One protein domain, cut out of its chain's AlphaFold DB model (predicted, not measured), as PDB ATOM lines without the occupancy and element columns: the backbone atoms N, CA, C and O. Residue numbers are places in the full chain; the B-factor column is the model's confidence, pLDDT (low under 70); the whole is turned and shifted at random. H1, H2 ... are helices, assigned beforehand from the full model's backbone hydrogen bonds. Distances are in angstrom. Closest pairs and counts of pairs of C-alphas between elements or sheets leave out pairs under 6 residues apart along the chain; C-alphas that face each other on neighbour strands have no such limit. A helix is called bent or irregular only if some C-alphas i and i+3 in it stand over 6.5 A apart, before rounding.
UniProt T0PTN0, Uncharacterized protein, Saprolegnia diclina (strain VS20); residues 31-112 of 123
ATOM      1  N   ASP A  31     175.464 165.700 112.012       75.19
ATOM      2  CA  ASP A  31     176.271 164.786 111.200       75.19
ATOM      3  C   ASP A  31     176.182 165.102 109.705       75.19
ATOM      4  O   ASP A  31     177.182 165.006 109.001       75.19
ATOM      5  N   ALA A  32     175.026 165.564 109.219       78.38
ATOM      6  CA  ALA A  32     174.897 165.970 107.824       78.38
ATOM      7  C   ALA A  32     175.682 167.260 107.535       78.38
ATOM      8  O   ALA A  32     176.303 167.370 106.481       78.38
ATOM      9  N   VAL A  33     175.707 168.220 108.469       79.38
ATOM     10  CA  VAL A  33     176.523 169.443 108.327       79.38
ATOM     11  C   VAL A  33     178.012 169.102 108.332       79.38
ATOM     12  O   VAL A  33     178.781 169.637 107.531       79.38
ATOM     13  N   LEU A  34     178.416 168.169 109.195       82.44
ATOM     14  CA  LEU A  34     179.792 167.698 109.275       82.44
ATOM     15  C   LEU A  34     180.221 166.950 108.002       82.44
ATOM     16  O   LEU A  34     181.301 167.213 107.475       82.44
ATOM     17  N   ASP A  35     179.365 166.078 107.466       82.12
ATOM     18  CA  ASP A  35     179.611 165.346 106.216       82.12
ATOM     19  C   ASP A  35     179.795 166.291 105.027       82.12
ATOM     20  O   ASP A  35     180.694 166.109 104.201       82.12
ATOM     21  N   VAL A  36     178.977 167.339 104.963       82.38
ATOM     22  CA  VAL A  36     179.063 168.369 103.927       82.38
ATOM     23  C   VAL A  36     180.348 169.180 104.057       82.38
ATOM     24  O   VAL A  36     181.019 169.408 103.049       82.38
ATOM     25  N   ALA A  37     180.738 169.571 105.274       84.56
ATOM     26  CA  ALA A  37     182.006 170.255 105.511       84.56
ATOM     27  C   ALA A  37     183.198 169.396 105.052       84.56
ATOM     28  O   ALA A  37     184.059 169.878 104.315       84.56
ATOM     29  N   ILE A  38     183.220 168.110 105.423       85.25
ATOM     30  CA  ILE A  38     184.249 167.145 105.004       85.25
ATOM     31  C   ILE A  38     184.303 167.040 103.481       85.25
ATOM     32  O   ILE A  38     185.382 167.156 102.896       85.25
ATOM     33  N   TYR A  39     183.149 166.861 102.836       83.69
ATOM     34  CA  TYR A  39     183.053 166.774 101.384       83.69
ATOM     35  C   TYR A  39     183.624 168.024 100.705       83.69
ATOM     36  O   TYR A  39     184.483 167.914  99.832       83.69
ATOM     37  N   CYS A  40     183.226 169.216 101.153       83.56
ATOM     38  CA  CYS A  40     183.694 170.476 100.581       83.56
ATOM     39  C   CYS A  40     185.208 170.667 100.754       83.56
ATOM     40  O   CYS A  40     185.899 171.023  99.803       83.56
ATOM     41  N   ILE A  41     185.754 170.366 101.936       84.56
ATOM     42  CA  ILE A  41     187.202 170.429 102.181       84.56
ATOM     43  C   ILE A  41     187.968 169.398 101.335       84.56
ATOM     44  O   ILE A  41     189.064 169.690 100.853       84.56
ATOM     45  N   ALA A  42     187.410 168.207 101.116       84.50
ATOM     46  CA  ALA A  42     188.031 167.169 100.292       84.50
ATOM     47  C   ALA A  42     188.079 167.526  98.794       84.50
ATOM     48  O   ALA A  42     188.946 167.026  98.079       84.50
ATOM     49  N   LEU A  43     187.184 168.398  98.319       81.31
ATOM     50  CA  LEU A  43     187.168 168.876  96.931       81.31
ATOM     51  C   LEU A  43     188.244 169.929  96.624       81.31
ATOM     52  O   LEU A  43     188.468 170.253  95.457       81.31
ATOM     53  N   LEU A  44     188.897 170.495  97.642       80.31
ATOM     54  CA  LEU A  44     189.874 171.558  97.428       80.31
ATOM     55  C   LEU A  44     191.151 171.010  96.767       80.31
ATOM     56  O   LEU A  44     191.690 169.995  97.211       80.31
ATOM     57  N   PRO A  45     191.723 171.708  95.768       77.19
ATOM     58  CA  PRO A  45     192.934 171.277  95.065       77.19
ATOM     59  C   PRO A  45     194.223 171.599  95.853       77.19
ATOM     60  O   PRO A  45     195.239 171.979  95.273       77.19
ATOM     61  N   VAL A  46     194.186 171.495  97.183       81.00
ATOM     62  CA  VAL A  46     195.300 171.793  98.100       81.00
ATOM     63  C   VAL A  46     195.422 170.699  99.159       81.00
ATOM     64  O   VAL A  46     194.538 169.862  99.311       81.00
ATOM     65  N   ASN A  47     196.525 170.678  99.910       82.38
ATOM     66  CA  ASN A  47     196.684 169.705 100.988       82.38
ATOM     67  C   ASN A  47     195.768 170.049 102.176       82.38
ATOM     68  O   ASN A  47     196.070 170.953 102.954       82.38
ATOM     69  N   THR A  48     194.678 169.296 102.324       84.69
ATOM     70  CA  THR A  48     193.672 169.460 103.384       84.69
ATOM     71  C   THR A  48     193.699 168.353 104.436       84.69
ATOM     72  O   THR A  48     192.829 168.306 105.304       84.69
ATOM     73  N   ALA A  49     194.711 167.477 104.420       85.94
ATOM     74  CA  ALA A  49     194.756 166.285 105.270       85.94
ATOM     75  C   ALA A  49     194.615 166.599 106.770       85.94
ATOM     76  O   ALA A  49     193.887 165.911 107.478       85.94
ATOM     77  N   ALA A  50     195.268 167.661 107.254       82.94
ATOM     78  CA  ALA A  50     195.175 168.071 108.658       82.94
ATOM     79  C   ALA A  50     193.761 168.548 109.044       82.94
ATOM     80  O   ALA A  50     193.269 168.207 110.119       82.94
ATOM     81  N   VAL A  51     193.092 169.277 108.146       85.88
ATOM     82  CA  VAL A  51     191.723 169.777 108.339       85.88
ATOM     83  C   VAL A  51     190.722 168.623 108.319       85.88
ATOM     84  O   VAL A  51     189.851 168.555 109.181       85.88
ATOM     85  N   LEU A  52     190.882 167.674 107.391       86.44
ATOM     86  CA  LEU A  52     190.039 166.479 107.312       86.44
ATOM     87  C   LEU A  52     190.165 165.605 108.564       86.44
ATOM     88  O   LEU A  52     189.157 165.153 109.092       86.44
ATOM     89  N   VAL A  53     191.380 165.416 109.089       87.31
ATOM     90  CA  VAL A  53     191.588 164.683 110.351       87.31
ATOM     91  C   VAL A  53     190.898 165.384 111.521       87.31
ATOM     92  O   VAL A  53     190.286 164.720 112.355       87.31
ATOM     93  N   ALA A  54     190.972 166.715 111.587       84.38
ATOM     94  CA  ALA A  54     190.305 167.484 112.631       84.38
ATOM     95  C   ALA A  54     188.770 167.417 112.520       84.38
ATOM     96  O   ALA A  54     188.107 167.260 113.540       84.38
ATOM     97  N   LEU A  55     188.211 167.462 111.306       84.25
ATOM     98  CA  LEU A  55     186.777 167.266 111.059       84.25
ATOM     99  C   LEU A  55     186.312 165.854 111.440       84.25
ATOM    100  O   LEU A  55     185.307 165.698 112.125       84.25
ATOM    101  N   GLU A  56     187.061 164.819 111.062       84.56
ATOM    102  CA  GLU A  56     186.744 163.432 111.428       84.56
ATOM    103  C   GLU A  56     186.842 163.199 112.944       84.56
ATOM    104  O   GLU A  56     186.072 162.423 113.508       84.56
ATOM    105  N   ALA A  57     187.729 163.911 113.646       82.88
ATOM    106  CA  ALA A  57     187.780 163.856 115.105       82.88
ATOM    107  C   ALA A  57     186.482 164.374 115.753       82.88
ATOM    108  O   ALA A  57     186.064 163.831 116.779       82.88
ATOM    109  N   LEU A  58     185.794 165.346 115.140       78.38
ATOM    110  CA  LEU A  58     184.507 165.851 115.636       78.38
ATOM    111  C   LEU A  58     183.401 164.791 115.579       78.38
ATOM    112  O   LEU A  58     182.530 164.798 116.441       78.38
ATOM    113  N   ARG A  59     183.465 163.814 114.659       75.69
ATOM    114  CA  ARG A  59     182.514 162.680 114.641       75.69
ATOM    115  C   ARG A  59     182.582 161.814 115.895       75.69
ATOM    116  O   ARG A  59     181.621 161.132 116.236       75.69
ATOM    117  N   THR A  60     183.741 161.780 116.551       74.00
ATOM    118  CA  THR A  60     183.939 160.996 117.780       74.00
ATOM    119  C   THR A  60     183.486 161.739 119.034       74.00
ATOM    120  O   THR A  60     183.378 161.137 120.102       74.00
ATOM    121  N   GLN A  61     183.210 163.038 118.912       70.75
ATOM    122  CA  GLN A  61     182.625 163.841 119.973       70.75
ATOM    123  C   GLN A  61     181.105 163.639 119.961       70.75
ATOM    124  O   GLN A  61     180.502 163.441 118.908       70.75
ATOM    125  N   ALA A  62     180.476 163.618 121.140       55.62
ATOM    126  CA  ALA A  62     179.025 163.461 121.219       55.62
ATOM    127  C   ALA A  62     178.348 164.582 120.408       55.62
ATOM    128  O   ALA A  62     178.768 165.732 120.553       55.62
ATOM    129  N   PRO A  63     177.331 164.276 119.578       59.91
ATOM    130  CA  PRO A  63     176.741 165.256 118.679       59.91
ATOM    131  C   PRO A  63     176.177 166.409 119.500       59.91
ATOM    132  O   PRO A  63     175.216 166.253 120.259       59.91
ATOM    133  N   VAL A  64     176.808 167.570 119.367       63.12
ATOM    134  CA  VAL A  64     176.291 168.805 119.937       63.12
ATOM    135  C   VAL A  64     175.245 169.311 118.954       63.12
ATOM    136  O   VAL A  64     175.447 169.246 117.740       63.12
ATOM    137  N   MET A  65     174.100 169.777 119.455       67.00
ATOM    138  CA  MET A  65     173.165 170.511 118.600       67.00
ATOM    139  C   MET A  65     173.928 171.599 117.841       67.00
ATOM    140  O   MET A  65     174.847 172.211 118.390       67.00
ATOM    141  N   LEU A  66     173.534 171.834 116.590       66.38
ATOM    142  CA  LEU A  66     174.055 172.967 115.839       66.38
ATOM    143  C   LEU A  66     173.833 174.245 116.643       66.38
ATOM    144  O   LEU A  66     172.779 174.427 117.261       66.38
ATOM    145  N   TRP A  67     174.828 175.124 116.635       67.94
ATOM    146  CA  TRP A  67     174.725 176.393 117.348       67.94
ATOM    147  C   TRP A  67     173.670 177.296 116.694       67.94
ATOM    148  O   TRP A  67     172.931 178.014 117.369       67.94
ATOM    149  N   THR A  68     173.541 177.189 115.376       63.59
ATOM    150  CA  THR A  68     172.556 177.903 114.570       63.59
ATOM    151  C   THR A  68     171.788 176.915 113.694       63.59
ATOM    152  O   THR A  68     172.401 175.979 113.172       63.59
ATOM    153  N   PRO A  69     170.472 177.105 113.480       66.56
ATOM    154  CA  PRO A  69     169.750 176.372 112.446       66.56
ATOM    155  C   PRO A  69     170.494 176.510 111.115       66.56
ATOM    156  O   PRO A  69     170.850 177.619 110.725       66.56
ATOM    157  N   PHE A  70     170.761 175.390 110.453       67.31
ATOM    158  CA  PHE A  70     171.503 175.352 109.200       67.31
ATOM    159  C   PHE A  70     170.737 174.495 108.204       67.31
ATOM    160  O   PHE A  70     170.283 173.411 108.567       67.31
ATOM    161  N   THR A  71     170.628 174.946 106.963       67.12
ATOM    162  CA  THR A  71     170.055 174.161 105.867       67.12
ATOM    163  C   THR A  71     171.175 173.817 104.902       67.12
ATOM    164  O   THR A  71     171.950 174.684 104.500       67.12
ATOM    165  N   ILE A  72     171.272 172.549 104.516       64.50
ATOM    166  CA  ILE A  72     172.269 172.111 103.541       64.50
ATOM    167  C   ILE A  72     171.704 172.338 102.143       64.50
ATOM    168  O   ILE A  72     170.863 171.573 101.680       64.50
ATOM    169  N   ALA A  73     172.218 173.344 101.447       68.12
ATOM    170  CA  ALA A  73     171.997 173.531 100.021       68.12
ATOM    171  C   ALA A  73     173.348 173.813  99.360       68.12
ATOM    172  O   ALA A  73     173.884 174.916  99.442       68.12
ATOM    173  N   LEU A  74     173.938 172.773  98.765       66.19
ATOM    174  CA  LEU A  74     175.194 172.922  98.036       66.19
ATOM    175  C   LEU A  74     174.992 173.907  96.872       66.19
ATOM    176  O   LEU A  74     173.955 173.840  96.211       66.19
ATOM    177  N   PRO A  75     175.964 174.784  96.576       62.91
ATOM    178  CA  PRO A  75     175.833 175.709  95.461       62.91
ATOM    179  C   PRO A  75     175.763 174.946  94.130       62.91
ATOM    180  O   PRO A  75     176.560 174.033  93.901       62.91
ATOM    181  N   ASP A  76     174.867 175.349  93.228       61.72
ATOM    182  CA  ASP A  76     174.829 174.850  91.851       61.72
ATOM    183  C   ASP A  76     176.072 175.365  91.103       61.72
ATOM    184  O   ASP A  76     176.141 176.528  90.713       61.72
ATOM    185  N   ASN A  77     177.075 174.499  90.916       59.44
ATOM    186  CA  ASN A  77     178.372 174.782  90.271       59.44
ATOM    187  C   ASN A  77     179.350 175.663  91.091       59.44
ATOM    188  O   ASN A  77     179.698 176.776  90.681       59.44
ATOM    189  N   PRO A  78     179.845 175.176  92.244       66.19
ATOM    190  CA  PRO A  78     180.692 175.971  93.114       66.19
ATOM    191  C   PRO A  78     182.124 176.025  92.571       66.19
ATOM    192  O   PRO A  78     182.784 175.001  92.378       66.19
ATOM    193  N   CYS A  79     182.649 177.234  92.370       74.75
ATOM    194  CA  CYS A  79     184.090 177.396  92.212       74.75
ATOM    195  C   CYS A  79     184.797 177.023  93.530       74.75
ATOM    196  O   CYS A  79     184.170 176.978  94.588       74.75
ATOM    197  N   VAL A  80     186.114 176.799  93.497       75.94
ATOM    198  CA  VAL A  80     186.899 176.401  94.686       75.94
ATOM    199  C   VAL A  80     186.683 177.347  95.877       75.94
ATOM    200  O   VAL A  80     186.624 176.892  97.016       75.94
ATOM    201  N   HIS A  81     186.504 178.648  95.625       77.12
ATOM    202  CA  HIS A  81     186.197 179.619  96.677       77.12
ATOM    203  C   HIS A  81     184.782 179.447  97.232       77.12
ATOM    204  O   HIS A  81     184.629 179.442  98.443       77.12
ATOM    205  N   THR A  82     183.774 179.220  96.387       77.62
ATOM    206  CA  THR A  82     182.396 178.959  96.835       77.62
ATOM    207  C   THR A  82     182.306 177.662  97.643       77.62
ATOM    208  O   THR A  82     181.623 177.629  98.659       77.62
ATOM    209  N   VAL A  83     183.029 176.608  97.237       79.56
ATOM    210  CA  VAL A  83     183.128 175.355  98.010       79.56
ATOM    211  C   VAL A  83     183.745 175.616  99.384       79.56
ATOM    212  O   VAL A  83     183.260 175.108 100.393       79.56
ATOM    213  N   LEU A  84     184.820 176.404  99.431       81.56
ATOM    214  CA  LEU A  84     185.520 176.709 100.672       81.56
ATOM    215  C   LEU A  84     184.706 177.618 101.594       81.56
ATOM    216  O   LEU A  84     184.663 177.374 102.794       81.56
ATOM    217  N   ASP A  85     184.041 178.625 101.039       80.94
ATOM    218  CA  ASP A  85     183.183 179.520 101.803       80.94
ATOM    219  C   ASP A  85     181.984 178.746 102.375       80.94
ATOM    220  O   ASP A  85     181.683 178.870 103.558       80.94
ATOM    221  N   PHE A  86     181.392 177.829 101.600       79.94
ATOM    222  CA  PHE A  86     180.340 176.940 102.098       79.94
ATOM    223  C   PHE A  86     180.841 175.982 103.191       79.94
ATOM    224  O   PHE A  86     180.144 175.743 104.180       79.94
ATOM    225  N   ALA A  87     182.074 175.472 103.072       83.19
ATOM    226  CA  ALA A  87     182.706 174.679 104.127       83.19
ATOM    227  C   ALA A  87     182.905 175.495 105.412       83.19
ATOM    228  O   ALA A  87     182.671 174.982 106.506       83.19
ATOM    229  N   ILE A  88     183.305 176.764 105.287       84.75
ATOM    230  CA  ILE A  88     183.423 177.699 106.410       84.75
ATOM    231  C   ILE A  88     182.058 177.875 107.077       84.75
ATOM    232  O   ILE A  88     181.976 177.711 108.292       84.75
ATOM    233  N   THR A  89     180.987 178.105 106.309       80.38
ATOM    234  CA  THR A  89     179.629 178.239 106.857       80.38
ATOM    235  C   THR A  89     179.197 176.979 107.612       80.38
ATOM    236  O   THR A  89     178.711 177.069 108.742       80.38
ATOM    237  N   CYS A  90     179.447 175.793 107.046       81.31
ATOM    238  CA  CYS A  90     179.158 174.526 107.721       81.31
ATOM    239  C   CYS A  90     179.911 174.422 109.053       81.31
ATOM    240  O   CYS A  90     179.314 174.080 110.066       81.31
ATOM    241  N   ILE A  91     181.203 174.768 109.080       81.94
ATOM    242  CA  ILE A  91     182.033 174.708 110.293       81.94
ATOM    243  C   ILE A  91     181.594 175.741 111.339       81.94
ATOM    244  O   ILE A  91     181.625 175.427 112.526       81.94
ATOM    245  N   THR A  92     181.153 176.935 110.931       80.75
ATOM    246  CA  THR A  92     180.621 177.954 111.856       80.75
ATOM    247  C   THR A  92     179.283 177.566 112.478       80.75
ATOM    248  O   THR A  92     178.986 177.996 113.588       80.75
ATOM    249  N   ALA A  93     178.484 176.740 111.794       78.25
ATOM    250  CA  ALA A  93     177.253 176.194 112.362       78.25
ATOM    251  C   ALA A  93     177.528 175.105 113.423       78.25
ATOM    252  O   ALA A  93     176.655 174.800 114.245       78.25
ATOM    253  N   LEU A  94     178.740 174.530 113.428       75.44
ATOM    254  CA  LEU A  94     179.217 173.624 114.475       75.44
ATOM    255  C   LEU A  94     179.640 174.419 115.731       75.44
ATOM    256  O   LEU A  94     179.906 175.615 115.685       75.44
ATOM    257  N   ASN A  95     179.689 173.742 116.881       70.31
ATOM    258  CA  ASN A  95     179.992 174.340 118.190       70.31
ATOM    259  C   ASN A  95     181.344 175.096 118.221       70.31
ATOM    260  O   ASN A  95     182.301 174.661 117.595       70.31
ATOM    261  N   ALA A  96     181.468 176.142 119.046       59.94
ATOM    262  CA  ALA A  96     182.653 176.996 119.227       59.94
ATOM    263  C   ALA A  96     183.983 176.259 119.515       59.94
ATOM    264  O   ALA A  96     185.063 176.823 119.325       59.94
ATOM    265  N   GLU A  97     183.944 174.996 119.948       65.75
ATOM    266  CA  GLU A  97     185.133 174.132 120.054       65.75
ATOM    267  C   GLU A  97     185.837 173.929 118.695       65.75
ATOM    268  O   GLU A  97     187.034 173.635 118.649       65.75
ATOM    269  N   THR A  98     185.139 174.181 117.584       69.62
ATOM    270  CA  THR A  98     185.686 174.175 116.223       69.62
ATOM    271  C   THR A  98     186.408 175.472 115.843       69.62
ATOM    272  O   THR A  98     186.937 175.553 114.738       69.62
ATOM    273  N   ASN A  99     186.544 176.470 116.727       72.00
ATOM    274  CA  ASN A  99     187.219 177.739 116.404       72.00
ATOM    275  C   ASN A  99     188.657 177.558 115.880       72.00
ATOM    276  O   ASN A  99     189.087 178.258 114.964       72.00
ATOM    277  N   ALA A 100     189.413 176.591 116.412       79.19
ATOM    278  CA  ALA A 100     190.755 176.288 115.905       79.19
ATOM    279  C   ALA A 100     190.727 175.681 114.490       79.19
ATOM    280  O   ALA A 100     191.624 175.942 113.687       79.19
ATOM    281  N   LEU A 101     189.698 174.887 114.184       82.38
ATOM    282  CA  LEU A 101     189.454 174.328 112.857       82.38
ATOM    283  C   LEU A 101     189.030 175.430 111.880       82.38
ATOM    284  O   LEU A 101     189.601 175.531 110.797       82.38
ATOM    285  N   LEU A 102     188.106 176.303 112.287       82.50
ATOM    286  CA  LEU A 102     187.671 177.465 111.519       82.50
ATOM    287  C   LEU A 102     188.863 178.336 111.106       82.50
ATOM    288  O   LEU A 102     189.002 178.680 109.936       82.50
ATOM    289  N   MET A 103     189.787 178.610 112.030       82.12
ATOM    290  CA  MET A 103     191.009 179.362 111.729       82.12
ATOM    291  C   MET A 103     191.908 178.665 110.699       82.12
ATOM    292  O   MET A 103     192.481 179.339 109.844       82.12
ATOM    293  N   GLN A 104     192.027 177.334 110.735       83.38
ATOM    294  CA  GLN A 104     192.790 176.584 109.726       83.38
ATOM    295  C   GLN A 104     192.131 176.663 108.345       83.38
ATOM    296  O   GLN A 104     192.818 176.848 107.341       83.38
ATOM    297  N   VAL A 105     190.802 176.567 108.282       82.88
ATOM    298  CA  VAL A 105     190.058 176.672 107.020       82.88
ATOM    299  C   VAL A 105     190.094 178.100 106.463       82.88
ATOM    300  O   VAL A 105     190.309 178.285 105.266       82.88
ATOM    301  N   LEU A 106     190.012 179.121 107.319       82.88
ATOM    302  CA  LEU A 106     190.218 180.518 106.928       82.88
ATOM    303  C   LEU A 106     191.638 180.758 106.397       82.88
ATOM    304  O   LEU A 106     191.817 181.448 105.396       82.88
ATOM    305  N   GLN A 107     192.666 180.151 106.997       82.62
ATOM    306  CA  GLN A 107     194.030 180.221 106.462       82.62
ATOM    307  C   GLN A 107     194.135 179.609 105.062       82.62
ATOM    308  O   GLN A 107     194.791 180.197 104.203       82.62
ATOM    309  N   LEU A 108     193.460 178.482 104.799       79.75
ATOM    310  CA  LEU A 108     193.362 177.925 103.444       79.75
ATOM    311  C   LEU A 108     192.687 178.915 102.487       79.75
ATOM    312  O   LEU A 108     193.148 179.085 101.359       79.75
ATOM    313  N   ARG A 109     191.648 179.622 102.950       79.56
ATOM    314  CA  ARG A 109     190.922 180.622 102.154       79.56
ATOM    315  C   ARG A 109     191.780 181.813 101.748       79.56
ATOM    316  O   ARG A 109     191.640 182.275 100.617       79.56
ATOM    317  N   TYR A 110     192.662 182.274 102.633       76.12
ATOM    318  CA  TYR A 110     193.615 183.354 102.355       76.12
ATOM    319  C   TYR A 110     194.869 182.892 101.600       76.12
ATOM    320  O   TYR A 110     195.529 183.707 100.960       76.12
ATOM    321  N   ALA A 111     195.224 181.606 101.683       75.69
ATOM    322  CA  ALA A 111     196.368 181.035 100.971       75.69
ATOM    323  C   ALA A 111     196.054 180.689  99.507       75.69
ATOM    324  O   ALA A 111     196.973 180.597  98.690       75.69
ATOM    325  N   LEU A 112     194.778 180.482  99.169       69.19
ATOM    326  CA  LEU A 112     194.356 180.297  97.786       69.19
ATOM    327  C   LEU A 112     194.545 181.608  97.004       69.19
ATOM    328  O   LEU A 112     194.052 182.647  97.444       69.19
TER     329      LEU A 112
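This is residues 31 to 112 of the 123 residues of an uncharacterized protein of Saprolegnia diclina (strain VS20) (UniProt T0PTN0). Two helical hairpins, H3 with H4 and H1 with H2, pack into a four-helix bundle, each helix running opposite ways to the two it touches. A long loop, residues 60 to 79, passes round the outside from H2 to H3. The printed part has 82 residues with four named helices, H1 to H4, and no named strand: all helix, compact, radius of gyration of the C-alphas 11.7 A, spans 31 by 26 by 16 A.

H4, residues 96 to 111, measures 23.2 A and ends at C-alpha 111 (196.368, 181.035, 100.971); it is irregular, C-alphas 97 and 100 being 7.3 A apart, with a kink of 27 degrees near residue 103. H3, residues 80 to 93, measures 20.1 A. H2 is residues 49 to 59, 15.8 A. H1, residues 31 to 42, 16.2 A, begins at C-alpha 31 (176.271, 164.786, 111.200).

H4 touches H3, closest C-alphas Ile 91 and Leu 102, 6.4 A, at a shallow tilt of 13 degrees. H4 touches H2 with residues 101 to 105 alone, closest C-alphas Val 51 and Leu 101, 6.8 A. H1 touches H3, closest C-alphas Ala 37 and Ala 87, 4.7 A, and H2, Ile 38 and Leu 52, 6.3 A. H1 and H4 are only just apart, 8.4 A. Every O i to N i+4 pair is within hydrogen-bond range in H1 and H3, 6 of 7 in H2, 10 of 12 in H4.

The printed part has no cut. The link H2 to H3 is long; pLDDT is under 70 at residues 62 to 78, 96 to 98 and 112.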